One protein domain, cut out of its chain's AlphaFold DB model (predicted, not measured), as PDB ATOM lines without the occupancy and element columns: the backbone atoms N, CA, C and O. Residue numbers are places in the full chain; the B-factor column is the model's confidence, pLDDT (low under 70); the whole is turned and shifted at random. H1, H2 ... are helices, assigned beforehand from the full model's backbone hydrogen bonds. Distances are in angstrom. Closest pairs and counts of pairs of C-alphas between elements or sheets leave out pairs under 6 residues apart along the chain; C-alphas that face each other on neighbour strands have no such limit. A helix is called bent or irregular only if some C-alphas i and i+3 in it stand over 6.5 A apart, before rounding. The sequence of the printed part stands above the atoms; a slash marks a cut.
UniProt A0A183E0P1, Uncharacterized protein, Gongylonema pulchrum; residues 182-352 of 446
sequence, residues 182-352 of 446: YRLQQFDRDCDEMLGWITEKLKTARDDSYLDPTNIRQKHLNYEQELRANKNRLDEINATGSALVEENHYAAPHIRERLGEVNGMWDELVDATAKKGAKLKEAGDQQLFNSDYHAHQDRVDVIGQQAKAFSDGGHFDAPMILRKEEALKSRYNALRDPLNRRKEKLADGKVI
ATOM      1  N   TYR A 182     -55.266-118.912  97.258       72.38
ATOM      2  CA  TYR A 182     -55.911-117.702  97.772       72.38
ATOM      3  C   TYR A 182     -55.046-116.458  97.544       72.38
ATOM      4  O   TYR A 182     -55.510-115.471  96.967       72.38
ATOM      5  N   ARG A 183     -53.764-116.520  97.934       79.50
ATOM      6  CA  ARG A 183     -52.826-115.398  97.780       79.50
ATOM      7  C   ARG A 183     -52.638-115.005  96.313       79.50
ATOM      8  O   ARG A 183     -52.552-113.814  96.022       79.50
ATOM      9  N   LEU A 184     -52.614-115.975  95.394       78.75
ATOM     10  CA  LEU A 184     -52.568-115.700  93.957       78.75
ATOM     11  C   LEU A 184     -53.816-114.943  93.479       78.75
ATOM     12  O   LEU A 184     -53.679-113.927  92.805       78.75
ATOM     13  N   GLN A 185     -55.014-115.405  93.846       80.81
ATOM     14  CA  GLN A 185     -56.265-114.760  93.425       80.81
ATOM     15  C   GLN A 185     -56.398-113.338  93.980       80.81
ATOM     16  O   GLN A 185     -56.865-112.434  93.287       80.81
ATOM     17  N   GLN A 186     -55.948-113.114  95.217       78.75
ATOM     18  CA  GLN A 186     -55.898-111.779  95.804       78.75
ATOM     19  C   GLN A 186     -54.931-110.866  95.039       78.75
ATOM     20  O   GLN A 186     -55.302-109.751  94.676       78.75
ATOM     21  N   PHE A 187     -53.728-111.360  94.734       89.69
ATOM     22  CA  PHE A 187     -52.744-110.633  93.938       89.69
ATOM     23  C   PHE A 187     -53.279-110.266  92.543       89.69
ATOM     24  O   PHE A 187     -53.134-109.119  92.117       89.69
ATOM     25  N   ASP A 188     -53.923-111.205  91.843       84.31
ATOM     26  CA  ASP A 188     -54.468-110.966  90.503       84.31
ATOM     27  C   ASP A 188     -55.579-109.910  90.515       84.31
ATOM     28  O   ASP A 188     -55.552-108.990  89.692       84.31
ATOM     29  N   ARG A 189     -56.491-109.976  91.496       88.94
ATOM     30  CA  ARG A 189     -57.534-108.960  91.693       88.94
ATOM     31  C   ARG A 189     -56.930-107.582  91.956       88.94
ATOM     32  O   ARG A 189     -57.343-106.603  91.337       88.94
ATOM     33  N   ASP A 190     -55.953-107.495  92.855       89.56
ATOM     34  CA  ASP A 190     -55.331-106.221  93.213       89.56
ATOM     35  C   ASP A 190     -54.589-105.608  92.008       89.56
ATOM     36  O   ASP A 190     -54.642-104.388  91.808       89.56
ATOM     37  N   CYS A 191     -53.976-106.446  91.162       90.50
ATOM     38  CA  CYS A 191     -53.411-106.039  89.875       90.50
ATOM     39  C   CYS A 191     -54.487-105.522  88.909       90.50
ATOM     40  O   CYS A 191     -54.318-104.443  88.344       90.50
ATOM     41  N   ASP A 192     -55.598-106.241  88.730       91.31
ATOM     42  CA  ASP A 192     -56.679-105.843  87.815       91.31
ATOM     43  C   ASP A 192     -57.326-104.519  88.214       91.31
ATOM     44  O   ASP A 192     -57.552-103.643  87.374       91.31
ATOM     45  N   GLU A 193     -57.578-104.327  89.505       92.25
ATOM     46  CA  GLU A 193     -58.096-103.066  90.022       92.25
ATOM     47  C   GLU A 193     -57.116-101.907  89.778       92.25
ATOM     48  O   GLU A 193     -57.531-100.806  89.398       92.25
ATOM     49  N   MET A 194     -55.811-102.149  89.957       91.25
ATOM     50  CA  MET A 194     -54.775-101.160  89.671       91.25
ATOM     51  C   MET A 194     -54.719-100.823  88.174       91.25
ATOM     52  O   MET A 194     -54.707 -99.647  87.812       91.25
ATOM     53  N   LEU A 195     -54.745-101.824  87.291       91.50
ATOM     54  CA  LEU A 195     -54.752-101.639  85.835       91.50
ATOM     55  C   LEU A 195     -56.003-100.897  85.361       91.50
ATOM     56  O   LEU A 195     -55.910 -99.995  84.520       91.50
ATOM     57  N   GLY A 196     -57.167-101.229  85.925       90.81
ATOM     58  CA  GLY A 196     -58.423-100.532  85.669       90.81
ATOM     59  C   GLY A 196     -58.314 -99.052  86.025       90.81
ATOM     60  O   GLY A 196     -58.568 -98.187  85.182       90.81
ATOM     61  N   TRP A 197     -57.829 -98.753  87.233       92.44
ATOM     62  CA  TRP A 197     -57.597 -97.380  87.672       92.44
ATOM     63  C   TRP A 197     -56.586 -96.643  86.778       92.44
ATOM     64  O   TRP A 197     -56.873 -95.532  86.322       92.44
ATOM     65  N   ILE A 198     -55.435 -97.253  86.460       89.38
ATOM     66  CA  ILE A 198     -54.418 -96.647  85.584       89.38
ATOM     67  C   ILE A 198     -55.022 -96.337  84.211       89.38
ATOM     68  O   ILE A 198     -54.841 -95.237  83.686       89.38
ATOM     69  N   THR A 199     -55.783 -97.271  83.641       88.94
ATOM     70  CA  THR A 199     -56.433 -97.116  82.336       88.94
ATOM     71  C   THR A 199     -57.401 -95.936  82.330       88.94
ATOM     72  O   THR A 199     -57.393 -95.120  81.400       88.94
ATOM     73  N   GLU A 200     -58.228 -95.797  83.365       87.25
ATOM     74  CA  GLU A 200     -59.118 -94.644  83.509       87.25
ATOM     75  C   GLU A 200     -58.339 -93.333  83.643       87.25
ATOM     76  O   GLU A 200     -58.649 -92.342  82.970       87.25
ATOM     77  N   LYS A 201     -57.274 -93.319  84.450       84.62
ATOM     78  CA  LYS A 201     -56.452 -92.121  84.634       84.62
ATOM     79  C   LYS A 201     -55.708 -91.735  83.366       84.62
ATOM     80  O   LYS A 201     -55.698 -90.549  83.040       84.62
ATOM     81  N   LEU A 202     -55.192 -92.688  82.595       84.19
ATOM     82  CA  LEU A 202     -54.563 -92.436  81.297       84.19
ATOM     83  C   LEU A 202     -55.525 -91.763  80.312       84.19
ATOM     84  O   LEU A 202     -55.117 -90.831  79.619       84.19
ATOM     85  N   LYS A 203     -56.811 -92.148  80.289       83.69
ATOM     86  CA  LYS A 203     -57.826 -91.462  79.463       83.69
ATOM     87  C   LYS A 203     -57.917 -89.979  79.825       83.69
ATOM     88  O   LYS A 203     -57.846 -89.124  78.949       83.69
ATOM     89  N   THR A 204     -57.983 -89.666  81.119       75.50
ATOM     90  CA  THR A 204     -58.056 -88.271  81.596       75.50
ATOM     91  C   THR A 204     -56.733 -87.507  81.479       75.50
ATOM     92  O   THR A 204     -56.726 -86.284  81.337       75.50
ATOM     93  N   ALA A 205     -55.591 -88.194  81.554       70.19
ATOM     94  CA  ALA A 205     -54.271 -87.602  81.371       70.19
ATOM     95  C   ALA A 205     -54.026 -87.215  79.905       70.19
ATOM     96  O   ALA A 205     -53.391 -86.194  79.647       70.19
ATOM     97  N   ARG A 206     -54.568 -87.997  78.963       70.19
ATOM     98  CA  ARG A 206     -54.458 -87.768  77.514       70.19
ATOM     99  C   ARG A 206     -55.492 -86.783  76.958       70.19
ATOM    100  O   ARG A 206     -55.235 -86.189  75.917       70.19
ATOM    101  N   ASP A 207     -56.635 -86.612  77.615       67.50
ATOM    102  CA  ASP A 207     -57.659 -85.648  77.198       67.50
ATOM    103  C   ASP A 207     -57.229 -84.215  77.541       67.50
ATOM    104  O   ASP A 207     -57.116 -83.896  78.713       67.50
ATOM    105  N   ASP A 208     -57.019 -83.341  76.550       58.69
ATOM    106  CA  ASP A 208     -56.610 -81.932  76.721       58.69
ATOM    107  C   ASP A 208     -57.751 -81.000  77.226       58.69
ATOM    108  O   ASP A 208     -57.543 -79.801  77.433       58.69
ATOM    109  N   SER A 209     -58.959 -81.527  77.472       53.94
ATOM    110  CA  SER A 209     -60.159 -80.783  77.911       53.94
ATOM    111  C   SER A 209     -60.076 -80.178  79.331       53.94
ATOM    112  O   SER A 209     -60.877 -79.320  79.701       53.94
ATOM    113  N   TYR A 210     -59.075 -80.540  80.144       52.50
ATOM    114  CA  TYR A 210     -58.921 -80.043  81.528       52.50
ATOM    115  C   TYR A 210     -58.447 -78.580  81.651       52.50
ATOM    116  O   TYR A 210     -58.295 -78.092  82.773       52.50
ATOM    117  N   LEU A 211     -58.233 -77.874  80.536       50.94
ATOM    118  CA  LEU A 211     -57.773 -76.477  80.454       50.94
ATOM    119  C   LEU A 211     -58.837 -75.430  80.853       50.94
ATOM    120  O   LEU A 211     -58.861 -74.326  80.308       50.94
ATOM    121  N   ASP A 212     -59.709 -75.748  81.810       49.88
ATOM    122  CA  ASP A 212     -60.547 -74.745  82.466       49.88
ATOM    123  C   ASP A 212     -59.656 -73.877  83.383       49.88
ATOM    124  O   ASP A 212     -59.092 -74.410  84.350       49.88
ATOM    125  N   PRO A 213     -59.504 -72.565  83.102       51.41
ATOM    126  CA  PRO A 213     -58.588 -71.677  83.818       51.41
ATOM    127  C   PRO A 213     -58.823 -71.588  85.330       51.41
ATOM    128  O   PRO A 213     -57.922 -71.198  86.069       51.41
ATOM    129  N   THR A 214     -60.017 -71.933  85.810       53.03
ATOM    130  CA  THR A 214     -60.492 -71.424  87.102       53.03
ATOM    131  C   THR A 214     -60.073 -72.252  88.324       53.03
ATOM    132  O   THR A 214     -60.297 -71.813  89.439       53.03
ATOM    133  N   ASN A 215     -59.435 -73.422  88.173       58.19
ATOM    134  CA  ASN A 215     -59.075 -74.288  89.317       58.19
ATOM    135  C   ASN A 215     -57.831 -75.172  89.084       58.19
ATOM    136  O   ASN A 215     -57.701 -76.253  89.661       58.19
ATOM    137  N   ILE A 216     -56.902 -74.733  88.229       62.03
ATOM    138  CA  ILE A 216     -55.768 -75.555  87.761       62.03
ATOM    139  C   ILE A 216     -54.871 -76.033  88.918       62.03
ATOM    140  O   ILE A 216     -54.523 -77.210  88.973       62.03
ATOM    141  N   ARG A 217     -54.546 -75.152  89.877       61.94
ATOM    142  CA  ARG A 217     -53.707 -75.511  91.039       61.94
ATOM    143  C   ARG A 217     -54.361 -76.554  91.944       61.94
ATOM    144  O   ARG A 217     -53.699 -77.508  92.335       61.94
ATOM    145  N   GLN A 218     -55.650 -76.397  92.249       68.12
ATOM    146  CA  GLN A 218     -56.366 -77.336  93.113       68.12
ATOM    147  C   GLN A 218     -56.526 -78.705  92.441       68.12
ATOM    148  O   GLN A 218     -56.328 -79.734  93.082       68.12
ATOM    149  N   LYS A 219     -56.824 -78.725  91.135       67.19
ATOM    150  CA  LYS A 219     -56.917 -79.966  90.354       67.19
ATOM    151  C   LYS A 219     -55.579 -80.714  90.303       67.19
ATOM    152  O   LYS A 219     -55.580 -81.932  90.423       67.19
ATOM    153  N   HIS A 220     -54.457 -80.002  90.175       70.19
ATOM    154  CA  HIS A 220     -53.121 -80.604  90.220       70.19
ATOM    155  C   HIS A 220     -52.806 -81.212  91.590       70.19
ATOM    156  O   HIS A 220     -52.391 -82.361  91.663       70.19
ATOM    157  N   LEU A 221     -53.071 -80.470  92.670       71.44
ATOM    158  CA  LEU A 221     -52.816 -80.937  94.033       71.44
ATOM    159  C   LEU A 221     -53.615 -82.206  94.366       71.44
ATOM    160  O   LEU A 221     -53.064 -83.150  94.927       71.44
ATOM    161  N   ASN A 222     -54.899 -82.246  93.997       73.56
ATOM    162  CA  ASN A 222     -55.738 -83.432  94.195       73.56
ATOM    163  C   ASN A 222     -55.187 -84.635  93.410       73.56
ATOM    164  O   ASN A 222     -55.126 -85.745  93.928       73.56
ATOM    165  N   TYR A 223     -54.726 -84.397  92.183       72.19
ATOM    166  CA  TYR A 223     -54.160 -85.433  91.328       72.19
ATOM    167  C   TYR A 223     -52.825 -85.985  91.860       72.19
ATOM    168  O   TYR A 223     -52.600 -87.191  91.836       72.19
ATOM    169  N   GLU A 224     -51.954 -85.130  92.403       75.44
ATOM    170  CA  GLU A 224     -50.699 -85.551  93.044       75.44
ATOM    171  C   GLU A 224     -50.935 -86.397  94.301       75.44
ATOM    172  O   GLU A 224     -50.215 -87.368  94.540       75.44
ATOM    173  N   GLN A 225     -51.947 -86.056  95.104       80.38
ATOM    174  CA  GLN A 225     -52.321 -86.858  96.273       80.38
ATOM    175  C   GLN A 225     -52.828 -88.244  95.862       80.38
ATOM    176  O   GLN A 225     -52.408 -89.243  96.446       80.38
ATOM    177  N   GLU A 226     -53.673 -88.313  94.829       80.19
ATOM    178  CA  GLU A 226     -54.142 -89.582  94.265       80.19
ATOM    179  C   GLU A 226     -52.982 -90.430  93.729       80.19
ATOM    180  O   GLU A 226     -52.914 -91.624  94.024       80.19
ATOM    181  N   LEU A 227     -52.039 -89.833  92.992       83.25
ATOM    182  CA  LEU A 227     -50.845 -90.536  92.510       83.25
ATOM    183  C   LEU A 227     -50.015 -91.097  93.666       83.25
ATOM    184  O   LEU A 227     -49.567 -92.237  93.607       83.25
ATOM    185  N   ARG A 228     -49.834 -90.333  94.747       84.94
ATOM    186  CA  ARG A 228     -49.064 -90.792  95.907       84.94
ATOM    187  C   ARG A 228     -49.721 -91.983  96.610       84.94
ATOM    188  O   ARG A 228     -49.024 -92.928  96.964       84.94
ATOM    189  N   ALA A 229     -51.038 -91.950  96.798       83.06
ATOM    190  CA  ALA A 229     -51.766 -93.062  97.408       83.06
ATOM    191  C   ALA A 229     -51.684 -94.335  96.548       83.06
ATOM    192  O   ALA A 229     -51.411 -95.415  97.064       83.06
ATOM    193  N   ASN A 230     -51.842 -94.199  95.228       87.62
ATOM    194  CA  ASN A 230     -51.761 -95.338  94.311       87.62
ATOM    195  C   ASN A 230     -50.327 -95.849  94.119       87.62
ATOM    196  O   ASN A 230     -50.141 -97.029  93.844       87.62
ATOM    197  N   LYS A 231     -49.308 -95.009  94.345       91.25
ATOM    198  CA  LYS A 231     -47.916 -95.465  94.383       91.25
ATOM    199  C   LYS A 231     -47.668 -96.425  95.547       91.25
ATOM    200  O   LYS A 231     -47.070 -97.470  95.333       91.25
ATOM    201  N   ASN A 232     -48.178 -96.116  96.740       91.50
ATOM    202  CA  ASN A 232     -48.071 -97.030  97.881       91.50
ATOM    203  C   ASN A 232     -48.752 -98.372  97.582       91.50
ATOM    204  O   ASN A 232     -48.173 -99.423  97.824       91.50
ATOM    205  N   ARG A 233     -49.948 -98.328  96.985       92.00
ATOM    206  CA  ARG A 233     -50.683 -99.528  96.578       92.00
ATOM    207  C   ARG A 233     -49.906-100.369  95.557       92.00
ATOM    208  O   ARG A 233     -49.869-101.588  95.662       92.00
ATOM    209  N   LEU A 234     -49.245 -99.728  94.592       94.00
ATOM    210  CA  LEU A 234     -48.349-100.412  93.658       94.00
ATOM    211  C   LEU A 234     -47.170-101.077  94.378       94.00
ATOM    212  O   LEU A 234     -46.793-102.197  94.042       94.00
ATOM    213  N   ASP A 235     -46.579-100.396  95.357       94.19
ATOM    214  CA  ASP A 235     -45.462-100.940  96.129       94.19
ATOM    215  C   ASP A 235     -45.902-102.157  96.967       94.19
ATOM    216  O   ASP A 235     -45.162-103.135  97.051       94.19
ATOM    217  N   GLU A 236     -47.129-102.156  97.500       93.44
ATOM    218  CA  GLU A 236     -47.744-103.309  98.178       93.44
ATOM    219  C   GLU A 236     -47.998-104.493  97.225       93.44
ATOM    220  O   GLU A 236     -47.688-105.638  97.570       93.44
ATOM    221  N   ILE A 237     -48.491-104.230  96.007       94.00
ATOM    222  CA  ILE A 237     -48.653-105.251  94.954       94.00
ATOM    223  C   ILE A 237     -47.290-105.854  94.591       94.00
ATOM    224  O   ILE A 237     -47.140-107.075  94.532       94.00
ATOM    225  N   ASN A 238     -46.272-105.009  94.405       95.50
ATOM    226  CA  ASN A 238     -44.909-105.438  94.102       95.50
ATOM    227  C   ASN A 238     -44.298-106.274  95.230       95.50
ATOM    228  O   ASN A 238     -43.654-107.288  94.957       95.50
ATOM    229  N   ALA A 239     -44.509-105.876  96.487       95.75
ATOM    230  CA  ALA A 239     -44.043-106.625  97.648       95.75
ATOM    231  C   ALA A 239     -44.717-108.002  97.728       95.75
ATOM    232  O   ALA A 239     -44.029-109.013  97.858       95.75
ATOM    233  N   THR A 240     -46.043-108.049  97.569       92.38
ATOM    234  CA  THR A 240     -46.820-109.298  97.572       92.38
ATOM    235  C   THR A 240     -46.376-110.235  96.450       92.38
ATOM    236  O   THR A 240     -46.080-111.404  96.700       92.38
ATOM    237  N   GLY A 241     -46.262-109.726  95.220       93.62
ATOM    238  CA  GLY A 241     -45.825-110.522  94.075       93.62
ATOM    239  C   GLY A 241     -44.380-111.013  94.205       93.62
ATOM    240  O   GLY A 241     -44.093-112.163  93.877       93.62
ATOM    241  N   SER A 242     -43.472-110.186  94.737       94.44
ATOM    242  CA  SER A 242     -42.074-110.586  94.967       94.44
ATOM    243  C   SER A 242     -41.969-111.680  96.028       94.44
ATOM    244  O   SER A 242     -41.289-112.674  95.794       94.44
ATOM    245  N   ALA A 243     -42.706-111.553  97.137       94.06
ATOM    246  CA  ALA A 243     -42.750-112.573  98.183       94.06
ATOM    247  C   ALA A 243     -43.246-113.924  97.642       94.06
ATOM    248  O   ALA A 243     -42.601-114.948  97.849       94.06
ATOM    249  N   LEU A 244     -44.332-113.934  96.857       88.81
ATOM    250  CA  LEU A 244     -44.835-115.161  96.226       88.81
ATOM    251  C   LEU A 244     -43.799-115.799  95.286       88.81
ATOM    252  O   LEU A 244     -43.662-117.022  95.228       88.81
ATOM    253  N   VAL A 245     -43.041-114.987  94.551       93.12
ATOM    254  CA  VAL A 245     -41.976-115.481  93.671       93.12
ATOM    255  C   VAL A 245     -40.796-116.055  94.465       93.12
ATOM    256  O   VAL A 245     -40.268-117.098  94.081       93.12
ATOM    257  N   GLU A 246     -40.390-115.404  95.556       92.69
ATOM    258  CA  GLU A 246     -39.311-115.858  96.446       92.69
ATOM    259  C   GLU A 246     -39.666-117.162  97.173       92.69
ATOM    260  O   GLU A 246     -38.816-118.038  97.335       92.69
ATOM    261  N   GLU A 247     -40.938-117.339  97.529       89.00
ATOM    262  CA  GLU A 247     -41.479-118.559  98.138       89.00
ATOM    263  C   GLU A 247     -41.635-119.731  97.139       89.00
ATOM    264  O   GLU A 247     -42.140-120.792  97.506       89.00
ATOM    265  N   ASN A 248     -41.179-119.584  95.885       86.81
ATOM    266  CA  ASN A 248     -41.337-120.562  94.797       86.81
ATOM    267  C   ASN A 248     -42.799-120.964  94.542       86.81
ATOM    268  O   ASN A 248     -43.106-122.136  94.306       86.81
ATOM    269  N   HIS A 249     -43.711-119.991  94.564       87.12
ATOM    270  CA  HIS A 249     -45.113-120.227  94.243       87.12
ATOM    271  C   HIS A 249     -45.279-120.893  92.862       87.12
ATOM    272  O   HIS A 249     -44.607-120.523  91.895       87.12
ATOM    273  N   TYR A 250     -46.211-121.846  92.735       83.31
ATOM    274  CA  TYR A 250     -46.402-122.639  91.507       83.31
ATOM    275  C   TYR A 250     -46.700-121.772  90.267       83.31
ATOM    276  O   TYR A 250     -46.301-122.107  89.154       83.31
ATOM    277  N   ALA A 251     -47.354-120.624  90.466       82.56
ATOM    278  CA  ALA A 251     -47.676-119.644  89.427       82.56
ATOM    279  C   ALA A 251     -46.636-118.510  89.277       82.56
ATOM    280  O   ALA A 251     -46.946-117.462  88.716       82.56
ATOM    281  N   ALA A 252     -45.397-118.684  89.754       88.06
ATOM    282  CA  ALA A 252     -44.359-117.650  89.674       88.06
ATOM    283  C   ALA A 252     -44.128-117.048  88.265       88.06
ATOM    284  O   ALA A 252     -43.838-115.854  88.188       88.06
ATOM    285  N   PRO A 253     -44.227-117.791  87.139       91.06
ATOM    286  CA  PRO A 253     -44.137-117.190  85.804       91.06
ATOM    287  C   PRO A 253     -45.240-116.158  85.529       91.06
ATOM    288  O   PRO A 253     -44.934-115.049  85.100       91.06
ATOM    289  N   HIS A 254     -46.492-116.499  85.849       88.88
ATOM    290  CA  HIS A 254     -47.660-115.623  85.693       88.88
ATOM    291  C   HIS A 254     -47.554-114.383  86.588       88.88
ATOM    292  O   HIS A 254     -47.723-113.263  86.123       88.88
ATOM    293  N   ILE A 255     -47.152-114.557  87.851       90.56
ATOM    294  CA  ILE A 255     -46.966-113.435  88.787       90.56
ATOM    295  C   ILE A 255     -45.937-112.431  88.245       90.56
ATOM    296  O   ILE A 255     -46.166-111.224  88.287       90.56
ATOM    297  N   ARG A 256     -44.816-112.907  87.683       95.12
ATOM    298  CA  ARG A 256     -43.801-112.028  87.076       95.12
ATOM    299  C   ARG A 256     -44.336-111.263  85.866       95.12
ATOM    300  O   ARG A 256     -44.004-110.091  85.710       95.12
ATOM    301  N   GLU A 257     -45.138-111.911  85.026       95.06
ATOM    302  CA  GLU A 257     -45.782-111.268  83.877       95.06
ATOM    303  C   GLU A 257     -46.717-110.140  84.332       95.06
ATOM    304  O   GLU A 257     -46.578-109.002  83.881       95.06
ATOM    305  N   ARG A 258     -47.581-110.423  85.311       94.69
ATOM    306  CA  ARG A 258     -48.519-109.453  85.892       94.69
ATOM    307  C   ARG A 258     -47.820-108.272  86.560       94.69
ATOM    308  O   ARG A 258     -48.193-107.126  86.322       94.69
ATOM    309  N   LEU A 259     -46.754-108.517  87.327       96.25
ATOM    310  CA  LEU A 259     -45.917-107.445  87.880       96.25
ATOM    311  C   LEU A 259     -45.314-106.566  86.777       96.25
ATOM    312  O   LEU A 259     -45.273-105.343  86.914       96.25
ATOM    313  N   GLY A 260     -44.843-107.172  85.684       95.44
ATOM    314  CA  GLY A 260     -44.317-106.438  84.533       95.44
ATOM    315  C   GLY A 260     -45.369-105.535  83.887       95.44
ATOM    316  O   GLY A 260     -45.086-104.373  83.601       95.44
ATOM    317  N   GLU A 261     -46.587-106.042  83.713       96.31
ATOM    318  CA  GLU A 261     -47.709-105.297  83.138       96.31
ATOM    319  C   GLU A 261     -48.106-104.090  84.000       96.31
ATOM    320  O   GLU A 261     -48.151-102.962  83.501       96.31
ATOM    321  N   VAL A 262     -48.335-104.300  85.302       94.56
ATOM    322  CA  VAL A 262     -48.754-103.230  86.223       94.56
ATOM    323  C   VAL A 262     -47.683-102.141  86.326       94.56
ATOM    324  O   VAL A 262     -48.010-100.956  86.233       94.56
ATOM    325  N   ASN A 263     -46.407-102.514  86.477       96.06
ATOM    326  CA  ASN A 263     -45.321-101.532  86.543       96.06
ATOM    327  C   ASN A 263     -45.145-100.788  85.212       96.06
ATOM    328  O   ASN A 263     -44.994 -99.569  85.215       96.06
ATOM    329  N   GLY A 264     -45.241-101.484  84.076       95.12
ATOM    330  CA  GLY A 264     -45.158-100.853  82.759       95.12
ATOM    331  C   GLY A 264     -46.276 -99.835  82.520       95.12
ATOM    332  O   GLY A 264     -46.017 -98.715  82.076       95.12
ATOM    333  N   MET A 265     -47.520-100.181  82.869       93.06
ATOM    334  CA  MET A 265     -48.646 -99.246  82.777       93.06
ATOM    335  C   MET A 265     -48.514 -98.074  83.757       93.06
ATOM    336  O   MET A 265     -48.897 -96.946  83.430       93.06
ATOM    337  N   TRP A 266     -47.962 -98.311  84.949       94.19
ATOM    338  CA  TRP A 266     -47.692 -97.251  85.913       94.19
ATOM    339  C   TRP A 266     -46.666 -96.244  85.387       94.19
ATOM    340  O   TRP A 266     -46.906 -95.038  85.458       94.19
ATOM    341  N   ASP A 267     -45.561 -96.720  84.817       92.62
ATOM    342  CA  ASP A 267     -44.533 -95.858  84.229       92.62
ATOM    343  C   ASP A 267     -45.112 -95.008  83.088       92.62
ATOM    344  O   ASP A 267     -44.873 -93.800  83.020       92.62
ATOM    345  N   GLU A 268     -45.972 -95.595  82.249       90.50
ATOM    346  CA  GLU A 268     -46.676 -94.852  81.202       90.50
ATOM    347  C   GLU A 268     -47.566 -93.734  81.776       90.50
ATOM    348  O   GLU A 268     -47.609 -92.615  81.243       90.50
ATOM    349  N   LEU A 269     -48.271 -94.007  82.877       87.50
ATOM    350  CA  LEU A 269     -49.076 -93.005  83.569       87.50
ATOM    351  C   LEU A 269     -48.203 -91.882  84.138       87.50
ATOM    352  O   LEU A 269     -48.528 -90.706  83.956       87.50
ATOM    353  N   VAL A 270     -47.092 -92.210  84.795       87.56
ATOM    354  CA  VAL A 270     -46.150 -91.214  85.328       87.56
ATOM    355  C   VAL A 270     -45.623 -90.316  84.203       87.56
ATOM    356  O   VAL A 270     -45.645 -89.088  84.322       87.56
ATOM    357  N   ASP A 271     -45.264 -90.891  83.060       85.44
ATOM    358  CA  ASP A 271     -44.810 -90.138  81.890       85.44
ATOM    359  C   ASP A 271     -45.893 -89.217  81.311       85.44
ATOM    360  O   ASP A 271     -45.642 -88.044  80.999       85.44
ATOM    361  N   ALA A 272     -47.114 -89.730  81.145       82.44
ATOM    362  CA  ALA A 272     -48.238 -88.953  80.629       82.44
ATOM    363  C   ALA A 272     -48.572 -87.772  81.553       82.44
ATOM    364  O   ALA A 272     -48.855 -86.659  81.093       82.44
ATOM    365  N   THR A 273     -48.496 -87.997  82.860       78.31
ATOM    366  CA  THR A 273     -48.832 -87.002  83.879       78.31
ATOM    367  C   THR A 273     -47.747 -85.948  84.040       78.31
ATOM    368  O   THR A 273     -48.077 -84.763  84.104       78.31
ATOM    369  N   ALA A 274     -46.471 -86.325  83.965       79.25
ATOM    370  CA  ALA A 274     -45.357 -85.381  83.927       79.25
ATOM    371  C   ALA A 274     -45.451 -84.437  82.713       79.25
ATOM    372  O   ALA A 274     -45.358 -83.214  82.856       79.25
ATOM    373  N   LYS A 275     -45.724 -84.983  81.515       76.81
ATOM    374  CA  LYS A 275     -45.932 -84.186  80.289       76.81
ATOM    375  C   LYS A 275     -47.100 -83.208  80.436       76.81
ATOM    376  O   LYS A 275     -47.010 -82.058  80.005       76.81
ATOM    377  N   LYS A 276     -48.194 -83.649  81.058       72.12
ATOM    378  CA  LYS A 276     -49.371 -82.821  81.347       72.12
ATOM    379  C   LYS A 276     -49.069 -81.712  82.362       72.12
ATOM    380  O   LYS A 276     -49.440 -80.564  82.123       72.12
ATOM    381  N   GLY A 277     -48.351 -82.017  83.443       70.44
ATOM    382  CA  GLY A 277     -47.917 -81.035  84.440       70.44
ATOM    383  C   GLY A 277     -47.044 -79.929  83.836       70.44
ATOM    384  O   GLY A 277     -47.280 -78.748  84.093       70.44
ATOM    385  N   ALA A 278     -46.103 -80.288  82.955       72.31
ATOM    386  CA  ALA A 278     -45.270 -79.320  82.239       72.31
ATOM    387  C   ALA A 278     -46.107 -78.356  81.378       72.31
ATOM    388  O   ALA A 278     -45.977 -77.139  81.518       72.31
ATOM    389  N   LYS A 279     -47.039 -78.883  80.567       68.75
ATOM    390  CA  LYS A 279     -47.957 -78.063  79.754       68.75
ATOM    391  C   LYS A 279     -48.819 -77.126  80.606       68.75
ATOM    392  O   LYS A 279     -49.049 -75.979  80.226       68.75
ATOM    393  N   LEU A 280     -49.313 -77.602  81.751       66.56
ATOM    394  CA  LEU A 280     -50.118 -76.792  82.671       66.56
ATOM    395  C   LEU A 280     -49.320 -75.637  83.270       66.56
ATOM    396  O   LEU A 280     -49.838 -74.524  83.371       66.56
ATOM    397  N   LYS A 281     -48.062 -75.888  83.639       68.94
ATOM    398  CA  LYS A 281     -47.161 -74.853  84.145       68.94
ATOM    399  C   LYS A 281     -46.895 -73.786  83.084       68.94
ATOM    400  O   LYS A 281     -47.077 -72.608  83.368       68.94
ATOM    401  N   GLU A 282     -46.574 -74.190  81.855       65.81
ATOM    402  CA  GLU A 282     -46.380 -73.268  80.728       65.81
ATOM    403  C   GLU A 282     -47.632 -72.422  80.446       65.81
ATOM    404  O   GLU A 282     -47.538 -71.209  80.257       65.81
ATOM    405  N   ALA A 283     -48.821 -73.036  80.465       62.62
ATOM    406  CA  ALA A 283     -50.083 -72.321  80.287       62.62
ATOM    407  C   ALA A 283     -50.347 -71.311  81.419       62.62
ATOM    408  O   ALA A 283     -50.807 -70.198  81.151       62.62
ATOM    409  N   GLY A 284     -50.035 -71.675  82.667       63.25
ATOM    410  CA  GLY A 284     -50.132 -70.784  83.826       63.25
ATOM    411  C   GLY A 284     -49.165 -69.600  83.740       63.25
ATOM    412  O   GLY A 284     -49.582 -68.452  83.900       63.25
ATOM    413  N   ASP A 285     -47.901 -69.861  83.406       64.69
ATOM    414  CA  ASP A 285     -46.876 -68.827  83.216       64.69
ATOM    415  C   ASP A 285     -47.267 -67.871  82.074       64.69
ATOM    416  O   ASP A 285     -47.143 -66.651  82.196       64.69
ATOM    417  N   GLN A 286     -47.837 -68.402  80.986       64.44
ATOM    418  CA  GLN A 286     -48.342 -67.607  79.865       64.44
ATOM    419  C   GLN A 286     -49.526 -66.709  80.258       64.44
ATOM    420  O   GLN A 286     -49.646 -65.598  79.732       64.44
ATOM    421  N   GLN A 287     -50.411 -67.166  81.150       62.41
ATOM    422  CA  GLN A 287     -51.523 -66.362  81.664       62.41
ATOM    423  C   GLN A 287     -51.040 -65.226  82.567       62.41
ATOM    424  O   GLN A 287     -51.458 -64.088  82.357       62.41
ATOM    425  N   LEU A 288     -50.134 -65.509  83.510       62.09
ATOM    426  CA  LEU A 288     -49.524 -64.491  84.374       62.09
ATOM    427  C   LEU A 288     -48.803 -63.430  83.542       62.09
ATOM    428  O   LEU A 288     -49.062 -62.239  83.692       62.09
ATOM    429  N   PHE A 289     -47.998 -63.871  82.575       61.00
ATOM    430  CA  PHE A 289     -47.316 -62.978  81.648       61.00
ATOM    431  C   PHE A 289     -48.295 -62.089  80.859       61.00
ATOM    432  O   PHE A 289     -48.059 -60.892  80.701       61.00
ATOM    433  N   ASN A 290     -49.411 -62.647  80.370       63.06
ATOM    434  CA  ASN A 290     -50.429 -61.859  79.669       63.06
ATOM    435  C   ASN A 290     -51.120 -60.851  80.608       63.06
ATOM    436  O   ASN A 290     -51.388 -59.728  80.190       63.06
ATOM    437  N   SER A 291     -51.394 -61.230  81.859       65.25
ATOM    438  CA  SER A 291     -51.973 -60.342  82.877       65.25
ATOM    439  C   SER A 291     -51.055 -59.153  83.168       65.25
ATOM    440  O   SER A 291     -51.487 -58.004  83.080       65.25
ATOM    441  N   ASP A 292     -49.775 -59.418  83.438       62.97
ATOM    442  CA  ASP A 292     -48.771 -58.380  83.701       62.97
ATOM    443  C   ASP A 292     -48.614 -57.447  82.497       62.97
ATOM    444  O   ASP A 292     -48.558 -56.222  82.639       62.97
ATOM    445  N   TYR A 293     -48.610 -58.017  81.291       66.00
ATOM    446  CA  TYR A 293     -48.566 -57.257  80.049       66.00
ATOM    447  C   TYR A 293     -49.742 -56.274  79.924       66.00
ATOM    448  O   TYR A 293     -49.523 -55.094  79.631       66.00
ATOM    449  N   HIS A 294     -50.972 -56.733  80.178       69.00
ATOM    450  CA  HIS A 294     -52.166 -55.884  80.141       69.00
ATOM    451  C   HIS A 294     -52.138 -54.802  81.227       69.00
ATOM    452  O   HIS A 294     -52.373 -53.635  80.926       69.00
ATOM    453  N   ALA A 295     -51.734 -55.141  82.454       72.50
ATOM    454  CA  ALA A 295     -51.605 -54.165  83.534       72.50
ATOM    455  C   ALA A 295     -50.583 -53.055  83.210       72.50
ATOM    456  O   ALA A 295     -50.787 -51.884  83.542       72.50
ATOM    457  N   HIS A 296     -49.471 -53.392  82.548       73.44
ATOM    458  CA  HIS A 296     -48.498 -52.401  82.089       73.44
ATOM    459  C   HIS A 296     -49.024 -51.532  80.943       73.44
ATOM    460  O   HIS A 296     -48.752 -50.329  80.945       73.44
ATOM    461  N   GLN A 297     -49.776 -52.115  80.005       76.00
ATOM    462  CA  GLN A 297     -50.445 -51.380  78.930       76.00
ATOM    463  C   GLN A 297     -51.402 -50.325  79.511       76.00
ATOM    464  O   GLN A 297     -51.258 -49.142  79.205       76.00
ATOM    465  N   ASP A 298     -52.275 -50.723  80.440       76.19
ATOM    466  CA  ASP A 298     -53.250 -49.823  81.068       76.19
ATOM    467  C   ASP A 298     -52.570 -48.660  81.807       76.19
ATOM    468  O   ASP A 298     -52.993 -47.508  81.711       76.19
ATOM    469  N   ARG A 299     -51.460 -48.923  82.509       78.19
ATOM    470  CA  ARG A 299     -50.686 -47.873  83.198       78.19
ATOM    471  C   ARG A 299     -50.090 -46.851  82.232       78.19
ATOM    472  O   ARG A 299     -50.086 -45.662  82.544       78.19
ATOM    473  N   VAL A 300     -49.569 -47.297  81.089       79.12
ATOM    474  CA  VAL A 300     -49.036 -46.400  80.049       79.12
ATOM    475  C   VAL A 300     -50.160 -45.556  79.449       79.12
ATOM    476  O   VAL A 300     -49.977 -44.353  79.255       79.12
ATOM    477  N   ASP A 301     -51.334 -46.149  79.233       79.25
ATOM    478  CA  ASP A 301     -52.499 -45.444  78.697       79.25
ATOM    479  C   ASP A 301     -53.036 -44.391  79.681       79.25
ATOM    480  O   ASP A 301     -53.312 -43.260  79.274       79.25
ATOM    481  N   VAL A 302     -53.088 -44.697  80.983       82.44
ATOM    482  CA  VAL A 302     -53.465 -43.737  82.039       82.44
ATOM    483  C   VAL A 302     -52.472 -42.575  82.128       82.44
ATOM    484  O   VAL A 302     -52.894 -41.419  82.180       82.44
ATOM    485  N   ILE A 303     -51.161 -42.847  82.105       79.69
ATOM    486  CA  ILE A 303     -50.130 -41.794  82.112       79.69
ATOM    487  C   ILE A 303     -50.277 -40.896  80.877       79.69
ATOM    488  O   ILE A 303     -50.173 -39.674  80.991       79.69
ATOM    489  N   GLY A 304     -50.587 -41.479  79.716       81.69
ATOM    490  CA  GLY A 304     -50.853 -40.725  78.494       81.69
ATOM    491  C   GLY A 304     -52.084 -39.824  78.591       81.69
ATOM    492  O   GLY A 304     -52.036 -38.661  78.189       81.69
ATOM    493  N   GLN A 305     -53.178 -40.323  79.172       84.69
ATOM    494  CA  GLN A 305     -54.384 -39.522  79.408       84.69
ATOM    495  C   GLN A 305     -54.121 -38.368  80.385       84.69
ATOM    496  O   GLN A 305     -54.553 -37.244  80.133       84.69
ATOM    497  N   GLN A 306     -53.368 -38.612  81.461       83.62
ATOM    498  CA  GLN A 306     -52.996 -37.580  82.432       83.62
ATOM    499  C   GLN A 306     -52.085 -36.511  81.818       83.62
ATOM    500  O   GLN A 306     -52.339 -35.322  81.998       83.62
ATOM    501  N   ALA A 307     -51.062 -36.905  81.053       81.88
ATOM    502  CA  ALA A 307     -50.172 -35.969  80.362       81.88
ATOM    503  C   ALA A 307     -50.943 -35.055  79.396       81.88
ATOM    504  O   ALA A 307     -50.704 -33.846  79.354       81.88
ATOM    505  N   LYS A 308     -51.920 -35.621  78.676       82.69
ATOM    506  CA  LYS A 308     -52.814 -34.862  77.799       82.69
ATOM    507  C   LYS A 308     -53.714 -33.903  78.585       82.69
ATOM    508  O   LYS A 308     -53.801 -32.738  78.221       82.69
ATOM    509  N   ALA A 309     -54.291 -34.342  79.704       82.62
ATOM    510  CA  ALA A 309     -55.107 -33.486  80.567       82.62
ATOM    511  C   ALA A 309     -54.316 -32.301  81.160       82.62
ATOM    512  O   ALA A 309     -54.838 -31.189  81.225       82.62
ATOM    513  N   PHE A 310     -53.047 -32.498  81.543       81.62
ATOM    514  CA  PHE A 310     -52.170 -31.404  81.985       81.62
ATOM    515  C   PHE A 310     -51.854 -30.410  80.861       81.62
ATOM    516  O   PHE A 310     -51.781 -29.207  81.112       81.62
ATOM    517  N   SER A 311     -51.684 -30.898  79.629       81.56
ATOM    518  CA  SER A 311     -51.515 -30.045  78.449       81.56
ATOM    519  C   SER A 311     -52.771 -29.224  78.159       81.56
ATOM    520  O   SER A 311     -52.687 -28.005  78.025       81.56
ATOM    521  N   ASP A 312     -53.935 -29.874  78.117       83.69
ATOM    522  CA  ASP A 312     -55.222 -29.233  77.828       83.69
ATOM    523  C   ASP A 312     -55.622 -28.231  78.932       83.69
ATOM    524  O   ASP A 312     -56.268 -27.221  78.659       83.69
ATOM    525  N   GLY A 313     -55.181 -28.465  80.174       82.88
ATOM    526  CA  GLY A 313     -55.350 -27.560  81.316       82.88
ATOM    527  C   GLY A 313     -54.362 -26.386  81.383       82.88
ATOM    528  O   GLY A 313     -54.419 -25.615  82.339       82.88
ATOM    529  N   GLY A 314     -53.448 -26.238  80.414       81.75
ATOM    530  CA  GLY A 314     -52.509 -25.109  80.347       81.75
ATOM    531  C   GLY A 314     -51.379 -25.147  81.383       81.75
ATOM    532  O   GLY A 314     -50.874 -24.099  81.787       81.75
ATOM    533  N   HIS A 315     -50.982 -26.336  81.844       80.94
ATOM    534  CA  HIS A 315     -49.921 -26.496  82.839       80.94
ATOM    535  C   HIS A 315     -48.581 -25.914  82.345       80.94
ATOM    536  O   HIS A 315     -48.144 -26.199  81.231       80.94
ATOM    537  N   PHE A 316     -47.884 -25.149  83.196       82.44
ATOM    538  CA  PHE A 316     -46.634 -24.444  82.853       82.44
ATOM    539  C   PHE A 316     -45.548 -25.359  82.254       82.44
ATOM    540  O   PHE A 316     -44.824 -24.956  81.349       82.44
ATOM    541  N   ASP A 317     -45.465 -26.607  82.725       82.12
ATOM    542  CA  ASP A 317     -44.465 -27.595  82.283       82.12
ATOM    543  C   ASP A 317     -45.006 -28.605  81.239       82.12
ATOM    544  O   ASP A 317     -44.425 -29.670  81.022       82.12
ATOM    545  N   ALA A 318     -46.144 -28.310  80.594       78.69
ATOM    546  CA  ALA A 318     -46.803 -29.216  79.644       78.69
ATOM    547  C   ALA A 318     -45.889 -29.747  78.513       78.69
ATOM    548  O   ALA A 318     -45.921 -30.955  78.261       78.69
ATOM    549  N   PRO A 319     -45.015 -28.936  77.874       83.94
ATOM    550  CA  PRO A 319     -44.110 -29.439  76.836       83.94
ATOM    551  C   PRO A 319     -43.123 -30.499  77.349       83.94
ATOM    552  O   PRO A 319     -42.806 -31.457  76.642       83.94
ATOM    553  N   MET A 320     -42.641 -30.357  78.588       81.44
ATOM    554  CA  MET A 320     -41.719 -31.314  79.204       81.44
ATOM    555  C   MET A 320     -42.442 -32.601  79.622       81.44
ATOM    556  O   MET A 320     -41.896 -33.694  79.459       81.44
ATOM    557  N   ILE A 321     -43.671 -32.487  80.139       81.12
ATOM    558  CA  ILE A 321     -44.510 -33.628  80.535       81.12
ATOM    559  C   ILE A 321     -44.853 -34.494  79.315       81.12
ATOM    560  O   ILE A 321     -44.647 -35.707  79.364       81.12
ATOM    561  N   LEU A 322     -45.276 -33.880  78.204       82.94
ATOM    562  CA  LEU A 322     -45.551 -34.591  76.950       82.94
ATOM    563  C   LEU A 322     -44.296 -35.272  76.394       82.94
ATOM    564  O   LEU A 322     -44.336 -36.440  76.025       82.94
ATOM    565  N   ARG A 323     -43.140 -34.597  76.427       85.19
ATOM    566  CA  ARG A 323     -41.872 -35.191  75.974       85.19
ATOM    567  C   ARG A 323     -41.457 -36.412  76.806       85.19
ATOM    568  O   ARG A 323     -40.907 -37.371  76.265       85.19
ATOM    569  N   LYS A 324     -41.694 -36.385  78.122       78.31
ATOM    570  CA  LYS A 324     -41.426 -37.524  79.021       78.31
ATOM    571  C   LYS A 324     -42.403 -38.678  78.794       78.31
ATOM    572  O   LYS A 324     -41.986 -39.834  78.847       78.31
ATOM    573  N   GLU A 325     -43.669 -38.374  78.532       86.44
ATOM    574  CA  GLU A 325     -44.693 -39.362  78.186       86.44
ATOM    575  C   GLU A 325     -44.379 -40.064  76.860       86.44
ATOM    576  O   GLU A 325     -44.385 -41.295  76.792       86.44
ATOM    577  N   GLU A 326     -43.969 -39.307  75.848       83.94
ATOM    578  CA  GLU A 326     -43.618 -39.843  74.536       83.94
ATOM    579  C   GLU A 326     -42.357 -40.718  74.601       83.94
ATOM    580  O   GLU A 326     -42.299 -41.803  74.013       83.94
ATOM    581  N   ALA A 327     -41.374 -40.323  75.418       82.06
ATOM    582  CA  ALA A 327     -40.210 -41.153  75.718       82.06
ATOM    583  C   ALA A 327     -40.588 -42.459  76.447       82.06
ATOM    584  O   ALA A 327     -40.015 -43.513  76.159       82.06
ATOM    585  N   LEU A 328     -41.555 -42.425  77.372       82.62
ATOM    586  CA  LEU A 328     -42.051 -43.613  78.073       82.62
ATOM    587  C   LEU A 328     -42.783 -44.566  77.117       82.62
ATOM    588  O   LEU A 328     -42.488 -45.762  77.114       82.62
ATOM    589  N   LYS A 329     -43.675 -44.043  76.267       81.12
ATOM    590  CA  LYS A 329     -44.374 -44.816  75.229       81.12
ATOM    591  C   LYS A 329     -43.411 -45.436  74.225       81.12
ATOM    592  O   LYS A 329     -43.549 -46.611  73.892       81.12
ATOM    593  N   SER A 330     -42.412 -44.678  73.776       79.19
ATOM    594  CA  SER A 330     -41.380 -45.176  72.865       79.19
ATOM    595  C   SER A 330     -40.605 -46.346  73.484       79.19
ATOM    596  O   SER A 330     -40.468 -47.397  72.858       79.19
ATOM    597  N   ARG A 331     -40.195 -46.225  74.756       78.00
ATOM    598  CA  ARG A 331     -39.524 -47.309  75.496       78.00
ATOM    599  C   ARG A 331     -40.421 -48.529  75.700       78.00
ATOM    600  O   ARG A 331     -39.943 -49.650  75.556       78.00
ATOM    601  N   TYR A 332     -41.700 -48.327  76.012       78.75
ATOM    602  CA  TYR A 332     -42.669 -49.414  76.156       78.75
ATOM    603  C   TYR A 332     -42.871 -50.172  74.833       78.75
ATOM    604  O   TYR A 332     -42.741 -51.393  74.801       78.75
ATOM    605  N   ASN A 333     -43.085 -49.461  73.722       75.06
ATOM    606  CA  ASN A 333     -43.262 -50.067  72.398       75.06
ATOM    607  C   ASN A 333     -41.997 -50.800  71.917       75.06
ATOM    608  O   ASN A 333     -42.087 -51.911  71.398       75.06
ATOM    609  N   ALA A 334     -40.815 -50.227  72.165       74.06
ATOM    610  CA  ALA A 334     -39.536 -50.853  71.835       74.06
ATOM    611  C   ALA A 334     -39.292 -52.172  72.593       74.06
ATOM    612  O   ALA A 334     -38.572 -53.031  72.094       74.06
ATOM    613  N   LEU A 335     -39.887 -52.348  73.779       70.75
ATOM    614  CA  LEU A 335     -39.861 -53.606  74.535       70.75
ATOM    615  C   LEU A 335     -40.996 -54.554  74.120       70.75
ATOM    616  O   LEU A 335     -40.796 -55.765  74.063       70.75
ATOM    617  N   ARG A 336     -42.169 -54.015  73.778       70.00
ATOM    618  CA  ARG A 336     -43.344 -54.769  73.330       70.00
ATOM    619  C   ARG A 336     -43.092 -55.545  72.039       70.00
ATOM    620  O   ARG A 336     -43.424 -56.726  71.962       70.00
ATOM    621  N   ASP A 337     -42.516 -54.906  71.027       66.12
ATOM    622  CA  ASP A 337     -42.407 -55.500  69.690       66.12
ATOM    623  C   ASP A 337     -41.458 -56.722  69.644       66.12
ATOM    624  O   ASP A 337     -41.825 -57.741  69.049       66.12
ATOM    625  N   PRO A 338     -40.283 -56.720  70.309       63.47
ATOM    626  CA  PRO A 338     -39.455 -57.918  70.459       63.47
ATOM    627  C   PRO A 338     -40.143 -59.044  71.242       63.47
ATOM    628  O   PRO A 338     -39.959 -60.214  70.905       63.47
ATOM    629  N   LEU A 339     -40.937 -58.714  72.269       57.44
ATOM    630  CA  LEU A 339     -41.668 -59.702  73.067       57.44
ATOM    631  C   LEU A 339     -42.818 -60.348  72.283       57.44
ATOM    632  O   LEU A 339     -42.949 -61.570  72.315       57.44
ATOM    633  N   ASN A 340     -43.584 -59.570  71.517       62.59
ATOM    634  CA  ASN A 340     -44.626 -60.102  70.635       62.59
ATOM    635  C   ASN A 340     -44.034 -60.979  69.528       62.59
ATOM    636  O   ASN A 340     -44.513 -62.087  69.318       62.59
ATOM    637  N   ARG A 341     -42.916 -60.568  68.916       63.31
ATOM    638  CA  ARG A 341     -42.191 -61.405  67.943       63.31
ATOM    639  C   ARG A 341     -41.657 -62.699  68.555       63.31
ATOM    640  O   ARG A 341     -41.585 -63.716  67.876       63.31
ATOM    641  N   ARG A 342     -41.244 -62.687  69.827       54.84
ATOM    642  CA  ARG A 342     -40.795 -63.898  70.536       54.84
ATOM    643  C   ARG A 342     -41.969 -64.814  70.885       54.84
ATOM    644  O   ARG A 342     -41.817 -66.025  70.789       54.84
ATOM    645  N   LYS A 343     -43.127 -64.246  71.230       53.44
ATOM    646  CA  LYS A 343     -44.394 -64.962  71.441       53.44
ATOM    647  C   LYS A 343     -44.905 -65.604  70.146       53.44
ATOM    648  O   LYS A 343     -45.274 -66.771  70.168       53.44
ATOM    649  N   GLU A 344     -44.842 -64.887  69.026       51.97
ATOM    650  CA  GLU A 344     -45.119 -65.421  67.685       51.97
ATOM    651  C   GLU A 344     -44.141 -66.542  67.328       51.97
ATOM    652  O   GLU A 344     -44.576 -67.620  66.959       51.97
ATOM    653  N   LYS A 345     -42.835 -66.373  67.574       48.97
ATOM    654  CA  LYS A 345     -41.836 -67.428  67.322       48.97
ATOM    655  C   LYS A 345     -41.974 -68.668  68.210       48.97
ATOM    656  O   LYS A 345     -41.636 -69.763  67.773       48.97
ATOM    657  N   LEU A 346     -42.428 -68.519  69.455       41.38
ATOM    658  CA  LEU A 346     -42.736 -69.645  70.348       41.38
ATOM    659  C   LEU A 346     -44.022 -70.364  69.921       41.38
ATOM    660  O   LEU A 346     -44.099 -71.582  70.046       41.38
ATOM    661  N   ALA A 347     -44.989 -69.636  69.358       42.72
ATOM    662  CA  ALA A 347     -46.125 -70.233  68.665       42.72
ATOM    663  C   ALA A 347     -45.693 -70.917  67.348       42.72
ATOM    664  O   ALA A 347     -46.160 -72.012  67.058       42.72
ATOM    665  N   ASP A 348     -44.728 -70.353  66.615       37.12
ATOM    666  CA  ASP A 348     -44.173 -70.912  65.370       37.12
ATOM    667  C   ASP A 348     -43.215 -72.094  65.598       37.12
ATOM    668  O   ASP A 348     -42.988 -72.888  64.691       37.12
ATOM    669  N   GLY A 349     -42.691 -72.299  66.813       39.12
ATOM    670  CA  GLY A 349     -42.005 -73.546  67.194       39.12
ATOM    671  C   GLY A 349     -42.924 -74.775  67.143       39.12
ATOM    672  O   GLY A 349     -42.467 -75.916  67.176       39.12
ATOM    673  N   LYS A 350     -44.230 -74.532  67.009       41.53
ATOM    674  CA  LYS A 350     -45.265 -75.500  66.693       41.53
ATOM    675  C   LYS A 350     -46.152 -74.881  65.615       41.53
ATOM    676  O   LYS A 350     -47.284 -74.503  65.897       41.53
ATOM    677  N   VAL A 351     -45.646 -74.781  64.380       33.28
ATOM    678  CA  VAL A 351     -46.484 -74.518  63.198       33.28
ATOM    679  C   VAL A 351     -47.511 -75.650  63.062       33.28
ATOM    680  O   VAL A 351     -47.349 -76.591  62.294       33.28
ATOM    681  N   ILE A 352     -48.593 -75.562  63.830       34.62
ATOM    682  CA  ILE A 352     -49.907 -75.995  63.389       34.62
ATOM    683  C   ILE A 352     -50.368 -74.834  62.522       34.62
ATOM    684  O   ILE A 352     -50.797 -73.787  63.006       34.62
TER     685      ILE A 352
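What this domain is: This is residues 182 to 352 of the 446 residues of an uncharacterized protein of Gongylonema pulchrum (UniProt A0A183E0P1). Picture one very long helix, H3, with H1 and H2 packed along its residues 252 to 280 as an up-and-down bundle of three, each helix running against the one before, while H4 folds back from H3's other end as a hairpin. The end of H4 parts from H3, and residues 337 to 342 and 344 to 352 stick out. The 171 printed residues, all helix in class, hold four named helices, H1 to H4 in order, and no named strand. The whole is an extended rod, with a radius of gyration of the C-alphas of 28.9 A and spans of 98 by 30 by 25 A.

How they stand to each other: Start at H1, residues 182 to 206, and H2, residues 213 to 246, a hairpin that touches at a shallow tilt of 26 degrees; its closest C-alphas, Phe 187 and Ile 237, are 6.8 A apart. H3, residues 252 to 312, is the hub. It touches H1 the same way at 26 degrees, closest at the C-alphas of Leu 202 and Leu 269, 6.0 A. With H2 it forms a hairpin at 16 degrees, closest at the C-alphas of Val 245 and Ala 252, 5.1 A. H4, residues 318 to 348, forms a hairpin with H3 at 21 degrees, touching residues 300 to 311 alone; the closest C-alphas, Ser 311 and Ala 318, are 4.9 A apart. H4 is apart from H1 and H2. Each O i to N i+4 pair is within hydrogen-bond range in H1 and H3, against 28 of 30 in H2 and 26 of 27 in H4.

Where its parts are: Find C-alpha 182 at (-55.911, -117.702, 97.772); from there H1 runs 36.2 A. H2 runs 49.8 A, with a kink of 29 degrees near residue 220, and is irregular: C-alphas 214 and 217 are 8.8 A apart. H3 runs 89.9 A from C-alpha 252 at (-44.359, -117.650, 89.674). H4 runs 44.1 A to C-alpha 348 at (-44.173, -70.912, 65.370).

The domain as a whole: The two C-alphas farthest apart, Tyr 250 and Phe 316, are 98.6 A apart. The printed part has no cut and no long link. Look for pLDDT under 70 at residues 207 to 219, 279 to 294 and 337 to 352.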